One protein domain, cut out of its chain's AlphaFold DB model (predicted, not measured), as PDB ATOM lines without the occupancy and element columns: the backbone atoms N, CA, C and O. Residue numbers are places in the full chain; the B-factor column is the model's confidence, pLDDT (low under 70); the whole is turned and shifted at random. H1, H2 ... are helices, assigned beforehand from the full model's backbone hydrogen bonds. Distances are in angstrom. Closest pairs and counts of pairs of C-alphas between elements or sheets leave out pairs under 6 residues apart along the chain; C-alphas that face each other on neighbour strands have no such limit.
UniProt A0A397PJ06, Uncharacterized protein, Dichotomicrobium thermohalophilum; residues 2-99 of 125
ATOM      1  N   GLU A   2      68.946  25.201  33.590       63.16
ATOM      2  CA  GLU A   2      67.838  24.959  32.642       63.16
ATOM      3  C   GLU A   2      66.463  24.794  33.321       63.16
ATOM      4  O   GLU A   2      65.473  25.350  32.859       63.16
ATOM      5  N   THR A   3      66.403  24.170  34.499       79.19
ATOM      6  CA  THR A   3      65.133  23.852  35.179       79.19
ATOM      7  C   THR A   3      64.378  25.061  35.743       79.19
ATOM      8  O   THR A   3      63.151  25.057  35.789       79.19
ATOM      9  N   LEU A   4      65.071  26.127  36.164       81.25
ATOM     10  CA  LEU A   4      64.413  27.336  36.685       81.25
ATOM     11  C   LEU A   4      63.709  28.128  35.576       81.25
ATOM     12  O   LEU A   4      62.629  28.668  35.808       81.25
ATOM     13  N   GLY A   5      64.299  28.173  34.376       88.62
ATOM     14  CA  GLY A   5      63.696  28.825  33.213       88.62
ATOM     15  C   GLY A   5      62.441  28.097  32.733       88.62
ATOM     16  O   GLY A   5      61.433  28.738  32.442       88.62
ATOM     17  N   GLU A   6      62.470  26.764  32.735       90.06
ATOM     18  CA  GLU A   6      61.314  25.929  32.392       90.06
ATOM     19  C   GLU A   6      60.158  26.116  33.376       90.06
ATOM     20  O   GLU A   6      59.025  26.339  32.952       90.06
ATOM     21  N   ILE A   7      60.439  26.105  34.685       91.19
ATOM     22  CA  ILE A   7      59.417  26.327  35.721       91.19
ATOM     23  C   ILE A   7      58.794  27.719  35.573       91.19
ATOM     24  O   ILE A   7      57.570  27.852  35.606       91.19
ATOM     25  N   LEU A   8      59.611  28.759  35.371       93.94
ATOM     26  CA  LEU A   8      59.114  30.123  35.184       93.94
ATOM     27  C   LEU A   8      58.258  30.241  33.912       93.94
ATOM     28  O   LEU A   8      57.205  30.879  33.935       93.94
ATOM     29  N   GLY A   9      58.676  29.590  32.823       93.44
ATOM     30  CA  GLY A   9      57.921  29.531  31.573       93.44
ATOM     31  C   GLY A   9      56.572  28.832  31.737       93.44
ATOM     32  O   GLY A   9      55.561  29.326  31.241       93.44
ATOM     33  N   LEU A  10      56.530  27.734  32.494       94.38
ATOM     34  CA  LEU A  10      55.308  26.975  32.766       94.38
ATOM     35  C   LEU A  10      54.328  27.781  33.633       94.38
ATOM     36  O   LEU A  10      53.132  27.831  33.338       94.38
ATOM     37  N   VAL A  11      54.837  28.493  34.645       95.56
ATOM     38  CA  VAL A  11      54.042  29.423  35.463       95.56
ATOM     39  C   VAL A  11      53.495  30.572  34.614       95.56
ATOM     40  O   VAL A  11      52.310  30.892  34.702       95.56
ATOM     41  N   TRP A  12      54.322  31.168  33.754       97.00
ATOM     42  CA  TRP A  12      53.895  32.256  32.874       97.00
ATOM     43  C   TRP A  12      52.845  31.812  31.850       97.00
ATOM     44  O   TRP A  12      51.872  32.531  31.599       97.00
ATOM     45  N   TRP A  13      53.010  30.614  31.289       96.44
ATOM     46  CA  TRP A  13      52.034  30.003  30.394       96.44
ATOM     47  C   TRP A  13      50.694  29.798  31.100       96.44
ATOM     48  O   TRP A  13      49.659  30.202  30.570       96.44
ATOM     49  N   LEU A  14      50.711  29.258  32.322       96.94
ATOM     50  CA  LEU A  14      49.500  29.026  33.106       96.94
ATOM     51  C   LEU A  14      48.781  30.343  33.439       96.94
ATOM     52  O   LEU A  14      47.567  30.440  33.279       96.94
ATOM     53  N   ILE A  15      49.526  31.376  33.840       97.06
ATOM     54  CA  ILE A  15      48.976  32.715  34.103       97.06
ATOM     55  C   ILE A  15      48.336  33.292  32.837       97.06
ATOM     56  O   ILE A  15      47.200  33.767  32.878       97.06
ATOM     57  N   SER A  16      49.039  33.215  31.704       96.19
ATOM     58  CA  SER A  16      48.555  33.723  30.416       96.19
ATOM     59  C   SER A  16      47.302  32.981  29.945       96.19
ATOM     60  O   SER A  16      46.359  33.602  29.453       96.19
ATOM     61  N   PHE A  17      47.260  31.663  30.147       96.56
ATOM     62  CA  PHE A  17      46.099  30.827  29.856       96.56
ATOM     63  C   PHE A  17      44.880  31.236  30.692       96.56
ATOM     64  O   PHE A  17      43.802  31.469  30.142       96.56
ATOM     65  N   VAL A  18      45.052  31.399  32.008       97.06
ATOM     66  CA  VAL A  18      43.967  31.813  32.913       97.06
ATOM     67  C   VAL A  18      43.467  33.220  32.575       97.06
ATOM     68  O   VAL A  18      42.258  33.436  32.494       97.06
ATOM     69  N   LEU A  19      44.369  34.170  32.315       97.12
ATOM     70  CA  LEU A  19      44.005  35.521  31.869       97.12
ATOM     71  C   LEU A  19      43.206  35.493  30.564       97.12
ATOM     72  O   LEU A  19      42.196  36.189  30.451       97.12
ATOM     73  N   SER A  20      43.621  34.665  29.604       95.19
ATOM     74  CA  SER A  20      42.906  34.492  28.342       95.19
ATOM     75  C   SER A  20      41.500  33.931  28.564       95.19
ATOM     76  O   SER A  20      40.542  34.489  28.031       95.19
ATOM     77  N   MET A  21      41.345  32.915  29.419       96.12
ATOM     78  CA  MET A  21      40.027  32.381  29.781       96.12
ATOM     79  C   MET A  21      39.120  33.443  30.406       96.12
ATOM     80  O   MET A  21      37.963  33.572  30.005       96.12
ATOM     81  N   ILE A  22      39.633  34.212  31.371       96.12
ATOM     82  CA  ILE A  22      38.867  35.276  32.034       96.12
ATOM     83  C   ILE A  22      38.437  36.331  31.013       96.12
ATOM     84  O   ILE A  22      37.280  36.751  31.014       96.12
ATOM     85  N   TRP A  23      39.340  36.727  30.116       96.12
ATOM     86  CA  TRP A  23      39.044  37.698  29.069       96.12
ATOM     87  C   TRP A  23      37.966  37.196  28.100       96.12
ATOM     88  O   TRP A  23      37.002  37.913  27.823       96.12
ATOM     89  N   SER A  24      38.077  35.951  27.634       93.44
ATOM     90  CA  SER A  24      37.074  35.328  26.765       93.44
ATOM     91  C   SER A  24      35.710  35.224  27.444       93.44
ATOM     92  O   SER A  24      34.694  35.507  26.808       93.44
ATOM     93  N   LEU A  25      35.672  34.871  28.731       93.69
ATOM     94  CA  LEU A  25      34.429  34.792  29.497       93.69
ATOM     95  C   LEU A  25      33.790  36.174  29.680       93.69
ATOM     96  O   LEU A  25      32.590  36.333  29.465       93.69
ATOM     97  N   ALA A  26      34.591  37.185  30.026       91.94
ATOM     98  CA  ALA A  26      34.120  38.560  30.144       91.94
ATOM     99  C   ALA A  26      33.532  39.058  28.816       91.94
ATOM    100  O   ALA A  26      32.430  39.606  28.793       91.94
ATOM    101  N   TRP A  27      34.222  38.808  27.699       92.25
ATOM    102  CA  TRP A  27      33.737  39.195  26.377       92.25
ATOM    103  C   TRP A  27      32.465  38.448  25.972       92.25
ATOM    104  O   TRP A  27      31.552  39.054  25.411       92.25
ATOM    105  N   PHE A  28      32.369  37.156  26.293       91.25
ATOM    106  CA  PHE A  28      31.167  36.364  26.058       91.25
ATOM    107  C   PHE A  28      29.954  36.959  26.784       91.25
ATOM    108  O   PHE A  28      28.932  37.206  26.150       91.25
ATOM    109  N   ILE A  29      30.093  37.274  28.076       88.81
ATOM    110  CA  ILE A  29      29.020  37.879  28.879       88.81
ATOM    111  C   ILE A  29      28.621  39.246  28.313       88.81
ATOM    112  O   ILE A  29      27.436  39.534  28.170       88.81
ATOM    113  N   VAL A  30      29.596  40.091  27.968       88.75
ATOM    114  CA  VAL A  30      29.322  41.421  27.404       88.75
ATOM    115  C   VAL A  30      28.598  41.306  26.063       88.75
ATOM    116  O   VAL A  30      27.596  41.990  25.850       88.75
ATOM    117  N   ARG A  31      29.058  40.427  25.169       87.50
ATOM    118  CA  ARG A  31      28.432  40.200  23.861       87.50
ATOM    119  C   ARG A  31      27.004  39.679  24.003       87.50
ATOM    120  O   ARG A  31      26.115  40.164  23.303       87.50
ATOM    121  N   ASP A  32      26.790  38.715  24.890       89.19
ATOM    122  CA  ASP A  32      25.474  38.126  25.143       89.19
ATOM    123  C   ASP A  32      24.499  39.153  25.739       89.19
ATOM    124  O   ASP A  32      23.370  39.309  25.265       89.19
ATOM    125  N   LEU A  33      24.974  39.958  26.695       82.88
ATOM    126  CA  LEU A  33      24.202  41.050  27.278       82.88
ATOM    127  C   LEU A  33      23.817  42.089  26.218       82.88
ATOM    128  O   LEU A  33      22.657  42.497  26.152       82.88
ATOM    129  N   ILE A  34      24.761  42.501  25.367       83.06
ATOM    130  CA  ILE A  34      24.491  43.438  24.268       83.06
ATOM    131  C   ILE A  34      23.462  42.840  23.305       83.06
ATOM    132  O   ILE A  34      22.496  43.521  22.960       83.06
ATOM    133  N   SER A  35      23.622  41.575  22.907       85.19
ATOM    134  CA  SER A  35      22.675  40.896  22.015       85.19
ATOM    135  C   SER A  35      21.265  40.877  22.609       85.19
ATOM    136  O   SER A  35      20.303  41.281  21.953       85.19
ATOM    137  N   THR A  36      21.153  40.511  23.884       84.50
ATOM    138  CA  THR A  36      19.883  40.471  24.614       84.50
ATOM    139  C   THR A  36      19.234  41.853  24.702       84.50
ATOM    140  O   THR A  36      18.036  41.993  24.451       84.50
ATOM    141  N   LEU A  37      20.011  42.898  25.004       80.94
ATOM    142  CA  LEU A  37      19.511  44.276  25.063       80.94
ATOM    143  C   LEU A  37      19.035  44.780  23.696       80.94
ATOM    144  O   LEU A  37      18.012  45.464  23.621       80.94
ATOM    145  N   VAL A  38      19.735  44.423  22.617       85.06
ATOM    146  CA  VAL A  38      19.328  44.762  21.245       85.06
ATOM    147  C   VAL A  38      17.999  44.092  20.898       85.06
ATOM    148  O   VAL A  38      17.084  44.769  20.426       85.06
ATOM    149  N   TRP A  39      17.848  42.798  21.193       79.69
ATOM    150  CA  TRP A  39      16.591  42.076  20.978       79.69
ATOM    151  C   TRP A  39      15.438  42.657  21.795       79.69
ATOM    152  O   TRP A  39      14.364  42.913  21.249       79.69
ATOM    153  N   ALA A  40      15.664  42.940  23.078       79.94
ATOM    154  CA  ALA A  40      14.668  43.588  23.927       79.94
ATOM    155  C   ALA A  40      14.264  44.968  23.376       79.94
ATOM    156  O   ALA A  40      13.077  45.305  23.344       79.94
ATOM    157  N   GLY A  41      15.235  45.745  22.883       83.06
ATOM    158  CA  GLY A  41      15.004  47.027  22.222       83.06
ATOM    159  C   GLY A  41      14.150  46.897  20.961       83.06
ATOM    160  O   GLY A  41      13.180  47.639  20.804       83.06
ATOM    161  N   LEU A  42      14.450  45.930  20.093       82.94
ATOM    162  CA  LEU A  42      13.652  45.650  18.894       82.94
ATOM    163  C   LEU A  42      12.217  45.255  19.232       82.94
ATOM    164  O   LEU A  42      11.283  45.776  18.626       82.94
ATOM    165  N   VAL A  43      12.022  44.369  20.209       83.06
ATOM    166  CA  VAL A  43      10.678  43.959  20.639       83.06
ATOM    167  C   VAL A  43       9.900  45.166  21.163       83.06
ATOM    168  O   VAL A  43       8.768  45.403  20.736       83.06
ATOM    169  N   ALA A  44      10.512  45.984  22.025       79.44
ATOM    170  CA  ALA A  44       9.896  47.211  22.522       79.44
ATOM    171  C   ALA A  44       9.554  48.189  21.384       79.44
ATOM    172  O   ALA A  44       8.477  48.793  21.384       79.44
ATOM    173  N   TRP A  45      10.437  48.317  20.392       82.25
ATOM    174  CA  TRP A  45      10.205  49.140  19.209       82.25
ATOM    175  C   TRP A  45       9.011  48.653  18.391       82.25
ATOM    176  O   TRP A  45       8.130  49.454  18.084       82.25
ATOM    177  N   ILE A  46       8.939  47.353  18.091       79.00
ATOM    178  CA  ILE A  46       7.834  46.747  17.337       79.00
ATOM    179  C   ILE A  46       6.508  46.990  18.064       79.00
ATOM    180  O   ILE A  46       5.543  47.445  17.449       79.00
ATOM    181  N   VAL A  47       6.465  46.772  19.381       79.00
ATOM    182  CA  VAL A  47       5.265  47.024  20.196       79.00
ATOM    183  C   VAL A  47       4.823  48.488  20.102       79.00
ATOM    184  O   VAL A  47       3.635  48.768  19.920       79.00
ATOM    185  N   LEU A  48       5.757  49.440  20.181       72.31
ATOM    186  CA  LEU A  48       5.442  50.867  20.061       72.31
ATOM    187  C   LEU A  48       5.027  51.250  18.633       72.31
ATOM    188  O   LEU A  48       4.058  51.989  18.463       72.31
ATOM    189  N   ALA A  49       5.705  50.733  17.611       73.88
ATOM    190  CA  ALA A  49       5.374  50.982  16.210       73.88
ATOM    191  C   ALA A  49       3.960  50.483  15.869       73.88
ATOM    192  O   ALA A  49       3.196  51.205  15.225       73.88
ATOM    193  N   LEU A  50       3.578  49.303  16.371       78.12
ATOM    194  CA  LEU A  50       2.221  48.763  16.244       78.12
ATOM    195  C   LEU A  50       1.199  49.606  17.016       78.12
ATOM    196  O   LEU A  50       0.146  49.942  16.473       78.12
ATOM    197  N   ARG A  51       1.519  50.010  18.253       75.69
ATOM    198  CA  ARG A  51       0.638  50.840  19.090       75.69
ATOM    199  C   ARG A  51       0.314  52.189  18.446       75.69
ATOM    200  O   ARG A  51      -0.837  52.618  18.494       75.69
ATOM    201  N   TYR A  52       1.308  52.852  17.863       72.44
ATOM    202  CA  TYR A  52       1.136  54.154  17.210       72.44
ATOM    203  C   TYR A  52       0.768  54.044  15.722       72.44
ATOM    204  O   TYR A  52       0.565  55.068  15.072       72.44
ATOM    205  N   ARG A  53       0.678  52.821  15.171       73.31
ATOM    206  CA  ARG A  53       0.451  52.541  13.738       73.31
ATOM    207  C   ARG A  53       1.403  53.312  12.807       73.31
ATOM    208  O   ARG A  53       1.069  53.610  11.665       73.31
ATOM    209  N   SER A  54       2.579  53.676  13.312       71.69
ATOM    210  CA  SER A  54       3.567  54.514  12.636       71.69
ATOM    211  C   SER A  54       4.932  54.271  13.266       71.69
ATOM    212  O   SER A  54       5.105  54.488  14.469       71.69
ATOM    213  N   ALA A  55       5.926  53.865  12.472       67.06
ATOM    214  CA  ALA A  55       7.276  53.685  13.000       67.06
ATOM    215  C   ALA A  55       7.955  54.999  13.364       67.06
ATOM    216  O   ALA A  55       8.775  55.002  14.269       67.06
ATOM    217  N   VAL A  56       7.614  56.124  12.728       71.50
ATOM    218  CA  VAL A  56       8.200  57.421  13.111       71.50
ATOM    219  C   VAL A  56       7.788  57.771  14.540       71.50
ATOM    220  O   VAL A  56       8.629  58.114  15.373       71.50
ATOM    221  N   GLN A  57       6.500  57.611  14.853       67.75
ATOM    222  CA  GLN A  57       5.984  57.827  16.204       67.75
ATOM    223  C   GLN A  57       6.485  56.756  17.185       67.75
ATOM    224  O   GLN A  57       6.833  57.093  18.316       67.75
ATOM    225  N   GLY A  58       6.600  55.496  16.748       70.75
ATOM    226  CA  GLY A  58       7.173  54.396  17.530       70.75
ATOM    227  C   GLY A  58       8.644  54.612  17.902       70.75
ATOM    228  O   GLY A  58       8.997  54.495  19.073       70.75
ATOM    229  N   SER A  59       9.487  55.017  16.949       72.69
ATOM    230  CA  SER A  59      10.903  55.347  17.166       72.69
ATOM    231  C   SER A  59      11.070  56.563  18.074       72.69
ATOM    232  O   SER A  59      11.843  56.516  19.028       72.69
ATOM    233  N   MET A  60      10.303  57.637  17.849       73.50
ATOM    234  CA  MET A  60      10.288  58.805  18.742       73.50
ATOM    235  C   MET A  60       9.866  58.428  20.167       73.50
ATOM    236  O   MET A  60      10.484  58.873  21.136       73.50
ATOM    237  N   ALA A  61       8.832  57.595  20.313       72.00
ATOM    238  CA  ALA A  61       8.402  57.092  21.611       72.00
ATOM    239  C   ALA A  61       9.499  56.243  22.265       72.00
ATOM    240  O   ALA A  61       9.811  56.467  23.432       72.00
ATOM    241  N   MET A  62      10.136  55.341  21.517       78.44
ATOM    242  CA  MET A  62      11.233  54.508  22.006       78.44
ATOM    243  C   MET A  62      12.404  55.360  22.502       78.44
ATOM    244  O   MET A  62      12.871  55.140  23.613       78.44
ATOM    245  N   VAL A  63      12.823  56.384  21.753       77.00
ATOM    246  CA  VAL A  63      13.890  57.311  22.175       77.00
ATOM    247  C   VAL A  63      13.494  58.073  23.443       77.00
ATOM    248  O   VAL A  63      14.307  58.228  24.355       77.00
ATOM    249  N   ARG A  64      12.237  58.523  23.549       77.25
ATOM    250  CA  ARG A  64      11.731  59.204  24.754       77.25
ATOM    251  C   ARG A  64      11.731  58.283  25.973       77.25
ATOM    252  O   ARG A  64      12.202  58.700  27.032       77.25
ATOM    253  N   TYR A  65      11.240  57.052  25.831       76.00
ATOM    254  CA  TYR A  65      11.231  56.061  26.908       76.00
ATOM    255  C   TYR A  65      12.645  55.605  27.274       76.00
ATOM    256  O   TYR A  65      12.953  55.522  28.459       76.00
ATOM    257  N   ALA A  66      13.527  55.401  26.296       75.94
ATOM    258  CA  ALA A  66      14.929  55.069  26.526       75.94
ATOM    259  C   ALA A  66      15.641  56.191  27.290       75.94
ATOM    260  O   ALA A  66      16.277  55.933  28.305       75.94
ATOM    261  N   ARG A  67      15.464  57.455  26.886       75.56
ATOM    262  CA  ARG A  67      16.031  58.610  27.600       75.56
ATOM    263  C   ARG A  67      15.498  58.719  29.031       75.56
ATOM    264  O   ARG A  67      16.265  59.020  29.945       75.56
ATOM    265  N   ALA A  68      14.206  58.464  29.237       72.75
ATOM    266  CA  ALA A  68      13.605  58.439  30.568       72.75
ATOM    267  C   ALA A  68      14.159  57.286  31.427       72.75
ATOM    268  O   ALA A  68      14.515  57.510  32.583       72.75
ATOM    269  N   GLY A  69      14.291  56.089  30.850       72.75
ATOM    270  CA  GLY A  69      14.851  54.903  31.497       72.75
ATOM    271  C   GLY A  69      16.324  55.073  31.864       72.75
ATOM    272  O   GLY A  69      16.693  54.840  33.010       72.75
ATOM    273  N   VAL A  70      17.150  55.588  30.948       77.75
ATOM    274  CA  VAL A  70      18.558  55.931  31.212       77.75
ATOM    275  C   VAL A  70      18.654  56.999  32.299       77.75
ATOM    276  O   VAL A  70      19.445  56.865  33.225       77.75
ATOM    277  N   GLY A  71      17.808  58.034  32.253       74.25
ATOM    278  CA  GLY A  71      17.756  59.056  33.301       74.25
ATOM    279  C   GLY A  71      17.326  58.507  34.667       74.25
ATOM    280  O   GLY A  71      17.772  59.005  35.702       74.25
ATOM    281  N   TYR A  72      16.466  57.489  34.699       69.56
ATOM    282  CA  TYR A  72      16.085  56.783  35.921       69.56
ATOM    283  C   TYR A  72      17.233  55.911  36.447       69.56
ATOM    284  O   TYR A  72      17.641  56.079  37.596       69.56
ATOM    285  N   GLY A  73      17.831  55.076  35.591       72.88
ATOM    286  CA  GLY A  73      18.978  54.232  35.937       72.88
ATOM    287  C   GLY A  73      20.182  55.044  36.419       72.88
ATOM    288  O   GLY A  73      20.762  54.743  37.456       72.88
ATOM    289  N   TRP A  74      20.493  56.155  35.750       70.31
ATOM    290  CA  TRP A  74      21.582  57.059  36.136       70.31
ATOM    291  C   TRP A  74      21.361  57.758  37.487       70.31
ATOM    292  O   TRP A  74      22.311  58.169  38.153       70.31
ATOM    293  N   ARG A  75      20.108  57.933  37.919       67.50
ATOM    294  CA  ARG A  75      19.789  58.458  39.259       67.50
ATOM    295  C   ARG A  75      19.852  57.384  40.333       67.50
ATOM    296  O   ARG A  75      20.318  57.672  41.432       67.50
ATOM    297  N   TRP A  76      19.463  56.163  39.984       69.19
ATOM    298  CA  TRP A  76      19.661  54.980  40.815       69.19
ATOM    299  C   TRP A  76      21.143  54.732  41.109       69.19
ATOM    300  O   TRP A  76      21.515  54.627  42.273       69.19
ATOM    301  N   VAL A  77      22.002  54.758  40.082       72.06
ATOM    302  CA  VAL A  77      23.466  54.616  40.233       72.06
ATOM    303  C   VAL A  77      24.058  55.714  41.120       72.06
ATOM    304  O   VAL A  77      24.980  55.466  41.888       72.06
ATOM    305  N   ARG A  78      23.504  56.929  41.066       73.06
ATOM    306  CA  ARG A  78      23.931  58.053  41.915       73.06
ATOM    307  C   ARG A  78      23.290  58.065  43.309       73.06
ATOM    308  O   ARG A  78      23.461  59.046  44.029       73.06
ATOM    309  N   GLY A  79      22.543  57.026  43.690       57.06
ATOM    310  CA  GLY A  79      21.952  56.899  45.025       57.06
ATOM    311  C   GLY A  79      20.884  57.947  45.353       57.06
ATOM    312  O   GLY A  79      20.593  58.174  46.523       57.06
ATOM    313  N   ARG A  80      20.284  58.595  44.342       60.88
ATOM    314  CA  ARG A  80      19.208  59.591  44.520       60.88
ATOM    315  C   ARG A  80      17.911  59.143  43.837       60.88
ATOM    316  O   ARG A  80      17.473  59.775  42.872       60.88
ATOM    317  N   PRO A  81      17.285  58.048  44.307       54.50
ATOM    318  CA  PRO A  81      16.055  57.534  43.712       54.50
ATOM    319  C   PRO A  81      14.860  58.485  43.907       54.50
ATOM    320  O   PRO A  81      13.972  58.512  43.058       54.50
ATOM    321  N   ALA A  82      14.858  59.305  44.967       57.41
ATOM    322  CA  ALA A  82      13.791  60.267  45.270       57.41
ATOM    323  C   ALA A  82      13.733  61.471  44.304       57.41
ATOM    324  O   ALA A  82      12.673  62.061  44.126       57.41
ATOM    325  N   ASP A  83      14.836  61.789  43.613       53.00
ATOM    326  CA  ASP A  83      14.920  62.891  42.637       53.00
ATOM    327  C   ASP A  83      14.433  62.481  41.234       53.00
ATOM    328  O   ASP A  83      14.633  63.191  40.238       53.00
ATOM    329  N   ALA A  84      13.842  61.292  41.101       48.12
ATOM    330  CA  ALA A  84      13.128  60.906  39.902       48.12
ATOM    331  C   ALA A  84      11.745  61.567  39.924       48.12
ATOM    332  O   ALA A  84      10.887  61.107  40.673       48.12
ATOM    333  N   PRO A  85      11.458  62.602  39.101       51.09
ATOM    334  CA  PRO A  85      10.085  62.978  38.899       51.09
ATOM    335  C   PRO A  85       9.453  61.757  38.241       51.09
ATOM    336  O   PRO A  85       9.750  61.431  37.086       51.09
ATOM    337  N   VAL A  86       8.573  61.083  38.977       50.81
ATOM    338  CA  VAL A  86       7.530  60.228  38.416       50.81
ATOM    339  C   VAL A  86       6.568  61.167  37.685       50.81
ATOM    340  O   VAL A  86       5.401  61.314  38.013       50.81
ATOM    341  N   ALA A  87       7.076  61.887  36.688       48.31
ATOM    342  CA  ALA A  87       6.282  62.664  35.766       48.31
ATOM    343  C   ALA A  87       5.820  61.705  34.674       48.31
ATOM    344  O   ALA A  87       6.073  61.904  33.486       48.31
ATOM    345  N   VAL A  88       5.084  60.670  35.086       46.03
ATOM    346  CA  VAL A  88       4.027  60.140  34.238       46.03
ATOM    347  C   VAL A  88       2.985  61.256  34.191       46.03
ATOM    348  O   VAL A  88       2.003  61.265  34.923       46.03
ATOM    349  N   LYS A  89       3.243  62.276  33.364       43.03
ATOM    350  CA  LYS A  89       2.211  63.225  32.963       43.03
ATOM    351  C   LYS A  89       1.287  62.467  32.017       43.03
ATOM    352  O   LYS A  89       1.370  62.606  30.801       43.03
ATOM    353  N   THR A  90       0.392  61.662  32.578       40.81
ATOM    354  CA  THR A  90      -0.875  61.309  31.938       40.81
ATOM    355  C   THR A  90      -1.746  62.558  31.926       40.81
ATOM    356  O   THR A  90      -2.715  62.683  32.666       40.81
ATOM    357  N   LYS A  91      -1.379  63.526  31.090       40.50
ATOM    358  CA  LYS A  91      -2.342  64.479  30.564       40.50
ATOM    359  C   LYS A  91      -2.209  64.399  29.059       40.50
ATOM    360  O   LYS A  91      -1.227  64.846  28.476       40.50
ATOM    361  N   ILE A  92      -3.172  63.696  28.478       45.69
ATOM    362  CA  ILE A  92      -3.471  63.694  27.055       45.69
ATOM    363  C   ILE A  92      -3.799  65.147  26.713       45.69
ATOM    364  O   ILE A  92      -4.930  65.590  26.851       45.69
ATOM    365  N   GLU A  93      -2.785  65.916  26.354       38.09
ATOM    366  CA  GLU A  93      -2.971  67.179  25.668       38.09
ATOM    367  C   GLU A  93      -2.560  66.896  24.233       38.09
ATOM    368  O   GLU A  93      -1.381  66.751  23.905       38.09
ATOM    369  N   ILE A  94      -3.574  66.681  23.397       45.09
ATOM    370  CA  ILE A  94      -3.442  66.575  21.949       45.09
ATOM    371  C   ILE A  94      -3.014  67.966  21.469       45.09
ATOM    372  O   ILE A  94      -3.817  68.748  20.970       45.09
ATOM    373  N   GLN A  95      -1.743  68.313  21.664       42.94
ATOM    374  CA  GLN A  95      -1.130  69.396  20.918       42.94
ATOM    375  C   GLN A  95      -1.042  68.892  19.483       42.94
ATOM    376  O   GLN A  95      -0.254  67.997  19.169       42.94
ATOM    377  N   ARG A  96      -1.926  69.414  18.624       40.62
ATOM    378  CA  ARG A  96      -1.835  69.257  17.173       40.62
ATOM    379  C   ARG A  96      -0.505  69.864  16.730       40.62
ATOM    380  O   ARG A  96      -0.426  71.051  16.434       40.62
ATOM    381  N   LEU A  97       0.545  69.048  16.727       46.53
ATOM    382  CA  LEU A  97       1.764  69.340  15.987       46.53
ATOM    383  C   LEU A  97       1.364  69.484  14.508       46.53
ATOM    384  O   LEU A  97       0.567  68.668  14.030       46.53
ATOM    385  N   PRO A  98       1.850  70.517  13.797       38.25
ATOM    386  CA  PRO A  98       1.530  70.710  12.391       38.25
ATOM    387  C   PRO A  98       1.896  69.439  11.628       38.25
ATOM    388  O   PRO A  98       3.006  68.921  11.747       38.25
ATOM    389  N   TYR A  99       0.915  68.900  10.908       40.66
ATOM    390  CA  TYR A  99       1.059  67.706  10.091       40.66
ATOM    391  C   TYR A  99       2.124  67.967   9.020       40.66
ATOM    392  O   TYR A  99       1.864  68.636   8.024       40.66
TER     393      TYR A  99
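This is residues 2 to 99 of the 125 residues of an uncharacterized protein of Dichotomicrobium thermohalophilum (UniProt A0A397PJ06). One very long helix, H1, and a shorter helix, H2, meet near their ends as a V, with H2 folding back from the end of H1 after a tight turn. Residues 2 to 40 of H1 stick out as a long bare arm that makes the length, and a tail without named elements, residues 78 to 99, follows H2, standing free from residue 88 on. The printed part has 98 residues with two named helices, H1 then H2, and no named strand; the class is all helix. The whole is extended, with a radius of gyration of the C-alphas of 24.4 A and spans of 84 by 33 by 19 A.

H1, residues 2 to 51, begins at C-alpha 2 at (67.838, 24.959, 32.642) and measures 73.3 A from first to last C-alpha. H2, residues 55 to 77, measures 31.7 A and ends at C-alpha 77 at (23.466, 54.616, 40.233).

H1 touches H2 with residues 44 to 51 alone, and H2 touches H1 with residues 55 to 62 alone. The closest C-alphas of the two are those of Ala 49 and Gly 58, 4.1 A apart. Their lines stand at a steep tilt of 49 degrees, and they run opposite ways. The centres are 27.3 A apart. In H1 and H2 every O i to N i+4 pair is within hydrogen-bond range.

The two C-alphas farthest apart are those of Glu 2 and Arg 96, 84.0 A. The printed part has no cut, and the link from H1 to H2 is tight, with 3 residues between them. The mean pLDDT of the printed part is 74.8; it is under 70 at residues 2, 55, 57, 72, 75 to 76 and 79 to 99.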